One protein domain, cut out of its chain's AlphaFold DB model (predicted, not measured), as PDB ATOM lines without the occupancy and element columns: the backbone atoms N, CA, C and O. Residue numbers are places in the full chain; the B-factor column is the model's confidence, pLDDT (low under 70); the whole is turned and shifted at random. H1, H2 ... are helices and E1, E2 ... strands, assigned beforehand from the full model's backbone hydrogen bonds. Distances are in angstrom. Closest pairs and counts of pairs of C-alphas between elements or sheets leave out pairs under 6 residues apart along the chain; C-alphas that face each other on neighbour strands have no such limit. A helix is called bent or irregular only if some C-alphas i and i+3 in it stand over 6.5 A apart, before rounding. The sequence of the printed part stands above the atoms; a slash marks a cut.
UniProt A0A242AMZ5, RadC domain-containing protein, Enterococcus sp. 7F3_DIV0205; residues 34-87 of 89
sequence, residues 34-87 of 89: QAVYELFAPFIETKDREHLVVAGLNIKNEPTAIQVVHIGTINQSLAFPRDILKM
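Overview. This is residues 34 to 87 of the 89 residues of the protein "RadC domain-containing protein" of Enterococcus sp. 7F3_DIV0205 (UniProt A0A242AMZ5). A long two-stranded hairpin, E1 and E2, runs through the middle of a flat model, with helix H1 on one side of it and the short helix H2 on the other. The two helices, H1 and H2, are apart, with the hairpin E1 and E2 between them. The printed part has 54 residues, with two named helices and two named strands in the order H1, E1, E2, H2; the sheet, E1 - E2, is antiparallel and the class is mixed, helices and strands. It is only just compact, close to loose, with a radius of gyration of the C-alphas of 11.8 A and spans of 35 by 26 by 12 A.

Arrangement. H1, residues 34 to 44, comes closest to E1, residues 51 to 57, at the C-alphas of Ile 44 and His 51, 6.4 A apart. E1 and E2, residues 63 to 71, form a hairpin, antiparallel with 161 degrees between their directions. N 54 and O 67 are within hydrogen-bond range at 2.8 A, as are N 52 and O 70 at 2.9 A. The closest C-alphas of H1 and E2 are those of Phe 43 and Val 68, 7.9 A. H2, residues 81 to 85, comes closest to E2 at the C-alphas of Val 69 and Ile 84, 6.2 A, and to E1 at those of Val 54 and Ile 84, 6.7 A. H1 and H2 are apart. Every O i to N i+4 pair is within hydrogen-bond range in H2, and 5 of 7 are in H1.

Along the chain. H1 begins at C-alpha 34, (32.702, 15.250, -37.430), and is 14.5 A long; it is irregular, with C-alphas 39 and 42 7.2 A apart. E1 is 19.1 A and E2 21.2 A long. H2, 6.0 A, ends at C-alpha 85, (22.107, -0.015, -51.862).

Size, cuts and confidence. The C-alphas farthest apart, of Lys 60 and Ile 74, are 34.6 A apart. The printed part has no cut. The link E1 to E2 is tight; H1 to E1 and E2 to H2 are short. Mean pLDDT of the printed part is 92.8, and no printed residue is under 70.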
ATOM      1  N   GLN A  34      33.250  15.120 -38.779       93.44
ATOM      2  CA  GLN A  34      32.702  15.250 -37.430       93.44
ATOM      3  C   GLN A  34      31.171  15.139 -37.423       93.44
ATOM      4  O   GLN A  34      30.618  14.394 -36.622       93.44
ATOM      5  N   ALA A  35      30.491  15.811 -38.357       91.88
ATOM      6  CA  ALA A  35      29.042  15.683 -38.502       91.88
ATOM      7  C   ALA A  35      28.656  14.230 -38.836       91.88
ATOM      8  O   ALA A  35      27.758  13.651 -38.237       91.88
ATOM      9  N   VAL A  36      29.390  13.589 -39.747       92.75
ATOM     10  CA  VAL A  36      29.157  12.176 -40.079       92.75
ATOM     11  C   VAL A  36      29.348  11.272 -38.852       92.75
ATOM     12  O   VAL A  36      28.526  10.390 -38.619       92.75
ATOM     13  N   TYR A  37      30.376  11.505 -38.034       93.44
ATOM     14  CA  TYR A  37      30.567  10.777 -36.779       93.44
ATOM     15  C   TYR A  37      29.372  10.954 -35.833       93.44
ATOM     16  O   TYR A  37      28.836   9.958 -35.357       93.44
ATOM     17  N   GLU A  38      28.895  12.182 -35.623       92.44
ATOM     18  CA  GLU A  38      27.731  12.458 -34.766       92.44
ATOM     19  C   GLU A  38      26.454  11.765 -35.264       92.44
ATOM     20  O   GLU A  38      25.633  11.324 -34.458       92.44
ATOM     21  N   LEU A  39      26.296  11.619 -36.583       93.19
ATOM     22  CA  LEU A  39      25.187  10.871 -37.176       93.19
ATOM     23  C   LEU A  39      25.259   9.369 -36.855       93.19
ATOM     24  O   LEU A  39      24.230   8.750 -36.575       93.19
ATOM     25  N   PHE A  40      26.453   8.772 -36.915       93.88
ATOM     26  CA  PHE A  40      26.646   7.326 -36.766       93.88
ATOM     27  C   PHE A  40      26.932   6.866 -35.331       93.88
ATOM     28  O   PHE A  40      26.683   5.698 -35.025       93.88
ATOM     29  N   ALA A  41      27.407   7.746 -34.446       92.69
ATOM     30  CA  ALA A  41      27.776   7.413 -33.069       92.69
ATOM     31  C   ALA A  41      26.676   6.631 -32.317       92.69
ATOM     32  O   ALA A  41      26.987   5.554 -31.799       92.69
ATOM     33  N   PRO A  42      25.380   7.013 -32.368       90.94
ATOM     34  CA  PRO A  42      24.316   6.263 -31.689       90.94
ATOM     35  C   PRO A  42      24.145   4.811 -32.168       90.94
ATOM     36  O   PRO A  42      23.589   3.976 -31.454       90.94
ATOM     37  N   PHE A  43      24.596   4.498 -33.386       91.00
ATOM     38  CA  PHE A  43      24.450   3.175 -33.990       91.00
ATOM     39  C   PHE A  43      25.658   2.266 -33.742       91.00
ATOM     40  O   PHE A  43      25.509   1.051 -33.870       91.00
ATOM     41  N   ILE A  44      26.821   2.828 -33.389       92.12
ATOM     42  CA  ILE A  44      28.104   2.104 -33.364       92.12
ATOM     43  C   ILE A  44      28.816   2.202 -32.006       92.12
ATOM     44  O   ILE A  44      29.354   1.202 -31.545       92.12
ATOM     45  N   GLU A  45      28.809   3.361 -31.343       91.75
ATOM     46  CA  GLU A  45      29.734   3.688 -30.241       91.75
ATOM     47  C   GLU A  45      29.667   2.722 -29.049       91.75
ATOM     48  O   GLU A  45      30.683   2.415 -28.432       91.75
ATOM     49  N   THR A  46      28.482   2.191 -28.747       90.62
ATOM     50  CA  THR A  46      28.271   1.270 -27.618       90.62
ATOM     51  C   THR A  46      28.076  -0.183 -28.056       90.62
ATOM     52  O   THR A  46      27.503  -0.977 -27.304       90.62
ATOM     53  N   LYS A  47      28.430  -0.532 -29.297       90.81
ATOM     54  CA  LYS A  47      28.227  -1.880 -29.838       90.81
ATOM     55  C   LYS A  47      29.468  -2.745 -29.637       90.81
ATOM     56  O   LYS A  47      30.591  -2.303 -29.824       90.81
ATOM     57  N   ASP A  48      29.234  -3.996 -29.261       91.56
ATOM     58  CA  ASP A  48      30.252  -5.021 -29.012       91.56
ATOM     59  C   ASP A  48      30.734  -5.717 -30.297       91.56
ATOM     60  O   ASP A  48      31.873  -6.171 -30.385       91.56
ATOM     61  N   ARG A  49      29.850  -5.816 -31.292       91.56
ATOM     62  CA  ARG A  49      30.105  -6.413 -32.609       91.56
ATOM     63  C   ARG A  49      30.337  -5.345 -33.667       91.56
ATOM     64  O   ARG A  49      29.830  -4.229 -33.547       91.56
ATOM     65  N   GLU A  50      31.006  -5.701 -34.760       92.50
ATOM     66  CA  GLU A  50      31.127  -4.798 -35.903       92.50
ATOM     67  C   GLU A  50      29.762  -4.531 -36.546       92.50
ATOM     68  O   GLU A  50      29.031  -5.457 -36.898       92.50
ATOM     69  N   HIS A  51      29.419  -3.258 -36.730       94.75
ATOM     70  CA  HIS A  51      28.184  -2.843 -37.388       94.75
ATOM     71  C   HIS A  51      28.518  -2.133 -38.696       94.75
ATOM     72  O   HIS A  51      29.220  -1.125 -38.707       94.75
ATOM     73  N   LEU A  52      27.973  -2.640 -39.801       94.44
ATOM     74  CA  LEU A  52      27.958  -1.925 -41.071       94.44
ATOM     75  C   LEU A  52      26.669  -1.109 -41.138       94.44
ATOM     76  O   LEU A  52      25.580  -1.678 -41.247       94.44
ATOM     77  N   VAL A  53      26.795   0.212 -41.074       94.94
ATOM     78  CA  VAL A  53      25.668   1.148 -41.106       94.94
ATOM     79  C   VAL A  53      25.809   2.054 -42.322       94.94
ATOM     80  O   VAL A  53      26.901   2.517 -42.635       94.94
ATOM     81  N   VAL A  54      24.702   2.295 -43.017       95.19
ATOM     82  CA  VAL A  54      24.637   3.141 -44.211       95.19
ATOM     83  C   VAL A  54      23.629   4.250 -43.964       95.19
ATOM     84  O   VAL A  54      22.540   3.995 -43.458       95.19
ATOM     85  N   ALA A  55      23.986   5.472 -44.350       94.50
ATOM     86  CA  ALA A  55      23.077   6.606 -44.386       94.50
ATOM     87  C   ALA A  55      22.892   7.067 -45.835       94.50
ATOM     88  O   ALA A  55      23.868   7.270 -46.558       94.50
ATOM     89  N   GLY A  56      21.639   7.220 -46.256       94.31
ATOM     90  CA  GLY A  56      21.290   7.874 -47.511       94.31
ATOM     91  C   GLY A  56      21.325   9.388 -47.328       94.31
ATOM     92  O   GLY A  56      20.805   9.894 -46.335       94.31
ATOM     93  N   LEU A  57      21.928  10.104 -48.278       94.38
ATOM     94  CA  LEU A  57      21.989  11.566 -48.288       94.38
ATOM     95  C   LEU A  57      21.297  12.115 -49.539       94.38
ATOM     96  O   LEU A  57      21.353  11.502 -50.606       94.38
ATOM     97  N   ASN A  58      20.673  13.286 -49.427       93.94
ATOM     98  CA  ASN A  58      20.166  14.019 -50.590       93.94
ATOM     99  C   ASN A  58      21.244  14.928 -51.225       93.94
ATOM    100  O   ASN A  58      22.368  15.022 -50.736       93.94
ATOM    101  N   ILE A  59      20.887  15.666 -52.287       95.06
ATOM    102  CA  ILE A  59      21.798  16.597 -52.992       95.06
ATOM    103  C   ILE A  59      22.341  17.749 -52.122       95.06
ATOM    104  O   ILE A  59      23.267  18.441 -52.534       95.06
ATOM    105  N   LYS A  60      21.756  17.985 -50.941       94.31
ATOM    106  CA  LYS A  60      22.194  18.986 -49.955       94.31
ATOM    107  C   LYS A  60      22.986  18.361 -48.802       94.31
ATOM    108  O   LYS A  60      23.265  19.041 -47.818       94.31
ATOM    109  N   ASN A  61      23.347  17.081 -48.913       93.00
ATOM    110  CA  ASN A  61      23.981  16.281 -47.865       93.00
ATOM    111  C   ASN A  61      23.127  16.130 -46.594       93.00
ATOM    112  O   ASN A  61      23.669  15.925 -45.508       93.00
ATOM    113  N   GLU A  62      21.803  16.241 -46.696       93.19
ATOM    114  CA  GLU A  62      20.898  15.982 -45.571       93.19
ATOM    115  C   GLU A  62      20.618  14.472 -45.485       93.19
ATOM    116  O   GLU A  62      20.317  13.861 -46.520       93.19
ATOM    117  N   PRO A  63      20.702  13.851 -44.293       93.62
ATOM    118  CA  PRO A  63      20.406  12.436 -44.125       93.62
ATOM    119  C   PRO A  63      18.911  12.162 -44.293       93.62
ATOM    120  O   PRO A  63      18.074  12.760 -43.618       93.62
ATOM    121  N   THR A  64      18.575  11.241 -45.194       92.81
ATOM    122  CA  THR A  64      17.192  10.870 -45.530       92.81
ATOM    123  C   THR A  64      16.761   9.569 -44.862       92.81
ATOM    124  O   THR A  64      15.614   9.446 -44.430       92.81
ATOM    125  N   ALA A  65      17.675   8.608 -44.752       92.81
ATOM    126  CA  ALA A  65      17.448   7.311 -44.129       92.81
ATOM    127  C   ALA A  65      18.757   6.752 -43.563       92.81
ATOM    128  O   ALA A  65      19.837   7.067 -44.065       92.81
ATOM    129  N   ILE A  66      18.657   5.917 -42.530       93.88
ATOM    130  CA  ILE A  66      19.786   5.201 -41.930       93.88
ATOM    131  C   ILE A  66      19.386   3.739 -41.786       93.88
ATOM    132  O   ILE A  66      18.284   3.435 -41.328       93.88
ATOM    133  N   GLN A  67      20.289   2.839 -42.156       94.12
ATOM    134  CA  GLN A  67      20.091   1.404 -42.058       94.12
ATOM    135  C   GLN A  67      21.334   0.720 -41.498       94.12
ATOM    136  O   GLN A  67      22.439   0.899 -42.005       94.12
ATOM    137  N   VAL A  68      21.128  -0.156 -40.514       93.88
ATOM    138  CA  VAL A  68      22.112  -1.182 -40.155       93.88
ATOM    139  C   VAL A  68      22.010  -2.302 -41.190       93.88
ATOM    140  O   VAL A  68      21.006  -3.009 -41.261       93.88
ATOM    141  N   VAL A  69      23.024  -2.423 -42.042       94.50
ATOM    142  CA  VAL A  69      23.053  -3.373 -43.163       94.50
ATOM    143  C   VAL A  69      23.460  -4.760 -42.690       94.50
ATOM    144  O   VAL A  69      22.850  -5.752 -43.084       94.50
ATOM    145  N   HIS A  70      24.490  -4.830 -41.849       94.88
ATOM    146  CA  HIS A  70      25.016  -6.095 -41.358       94.88
ATOM    147  C   HIS A  70      25.604  -5.929 -39.958       94.88
ATOM    148  O   HIS A  70      26.312  -4.960 -39.681       94.88
ATOM    149  N   ILE A  71      25.324  -6.902 -39.092       94.94
ATOM    150  CA  ILE A  71      25.955  -7.038 -37.781       94.94
ATOM    151  C   ILE A  71      26.908  -8.221 -37.884       94.94
ATOM    152  O   ILE A  71      26.485  -9.368 -38.036       94.94
ATOM    153  N   GLY A  72      28.193  -7.904 -37.873       92.75
ATOM    154  CA  GLY A  72      29.293  -8.835 -38.015       92.75
ATOM    155  C   GLY A  72      29.640  -9.582 -36.736       92.75
ATOM    156  O   GLY A  72      28.896  -9.616 -35.753       92.75
ATOM    157  N   THR A  73      30.810 -10.206 -36.777       91.88
ATOM    158  CA  THR A  73      31.478 -10.724 -35.584       91.88
ATOM    159  C   THR A  73      32.301  -9.603 -34.942       91.88
ATOM    160  O   THR A  73      32.112  -8.426 -35.241       91.88
ATOM    161  N   ILE A  74      33.213  -9.957 -34.040       88.50
ATOM    162  CA  ILE A  74      34.119  -9.001 -33.392       88.50
ATOM    163  C   ILE A  74      35.139  -8.423 -34.393       88.50
ATOM    164  O   ILE A  74      35.642  -7.330 -34.175       88.50
ATOM    165  N   ASN A  75      35.430  -9.136 -35.492       88.75
ATOM    166  CA  ASN A  75      36.585  -8.831 -36.347       88.75
ATOM    167  C   ASN A  75      36.226  -8.543 -37.812       88.75
ATOM    168  O   ASN A  75      37.124  -8.241 -38.597       88.75
ATOM    169  N   GLN A  76      34.980  -8.805 -38.223       90.44
ATOM    170  CA  GLN A  76      34.549  -8.575 -39.602       90.44
ATOM    171  C   GLN A  76      33.027  -8.508 -39.747       90.44
ATOM    172  O   GLN A  76      32.275  -9.244 -39.096       90.44
ATOM    173  N   SER A  77      32.588  -7.719 -40.725       90.75
ATOM    174  CA  SER A  77      31.211  -7.624 -41.206       90.75
ATOM    175  C   SER A  77      31.154  -7.842 -42.727       90.75
ATOM    176  O   SER A  77      32.019  -7.369 -43.461       90.75
ATOM    177  N   LEU A  78      30.152  -8.578 -43.221       91.88
ATOM    178  CA  LEU A  78      29.990  -8.843 -44.653       91.88
ATOM    179  C   LEU A  78      29.275  -7.674 -45.335       91.88
ATOM    180  O   LEU A  78      28.200  -7.250 -44.915       91.88
ATOM    181  N   ALA A  79      29.859  -7.199 -46.432       91.50
ATOM    182  CA  ALA A  79      29.374  -6.050 -47.183       91.50
ATOM    183  C   ALA A  79      29.042  -6.463 -48.624       91.50
ATOM    184  O   ALA A  79      29.933  -6.601 -49.462       91.50
ATOM    185  N   PHE A  80      27.756  -6.661 -48.930       93.06
ATOM    186  CA  PHE A  80      27.298  -6.915 -50.299       93.06
ATOM    187  C   PHE A  80      26.640  -5.664 -50.892       93.06
ATOM    188  O   PHE A  80      25.764  -5.087 -50.244       93.06
ATOM    189  N   PRO A  81      26.957  -5.273 -52.144       93.62
ATOM    190  CA  PRO A  81      26.398  -4.063 -52.754       93.62
ATOM    191  C   PRO A  81      24.867  -4.001 -52.746       93.62
ATOM    192  O   PRO A  81      24.301  -2.959 -52.437       93.62
ATOM    193  N   ARG A  82      24.184  -5.124 -53.009       92.00
ATOM    194  CA  ARG A  82      22.711  -5.187 -52.959       92.00
ATOM    195  C   ARG A  82      22.157  -4.846 -51.570       92.00
ATOM    196  O   ARG A  82      21.101  -4.241 -51.474       92.00
ATOM    197  N   ASP A  83      22.875  -5.217 -50.512       90.94
ATOM    198  CA  ASP A  83      22.430  -5.035 -49.131       90.94
ATOM    199  C   ASP A  83      22.714  -3.600 -48.657       90.94
ATOM    200  O   ASP A  83      21.956  -3.064 -47.854       90.94
ATOM    201  N   ILE A  84      23.752  -2.964 -49.211       93.81
ATOM    202  CA  ILE A  84      24.117  -1.556 -48.985       93.81
ATOM    203  C   ILE A  84      23.162  -0.611 -49.721       93.81
ATOM    204  O   ILE A  84      22.729   0.397 -49.166       93.81
ATOM    205  N   LEU A  85      22.840  -0.923 -50.978       93.44
ATOM    206  CA  LEU A  85      22.107  -0.015 -51.862       93.44
ATOM    207  C   LEU A  85      20.584  -0.147 -51.761       93.44
ATOM    208  O   LEU A  85      19.890   0.772 -52.178       93.44
ATOM    209  N   LYS A  86      20.045  -1.230 -51.184       90.81
ATOM    210  CA  LYS A  86      18.587  -1.472 -51.116       90.81
ATOM    211  C   LYS A  86      17.770  -0.354 -50.461       90.81
ATOM    212  O   LYS A  86      16.587  -0.252 -50.729       90.81
ATOM    213  N   MET A  87      18.372   0.424 -49.561       92.69
ATOM    214  CA  MET A  87      17.710   1.559 -48.909       92.69
ATOM    215  C   MET A  87      17.690   2.805 -49.806       92.69
ATOM    216  O   MET A  87      16.832   3.665 -49.638       92.69
TER     217      MET A  87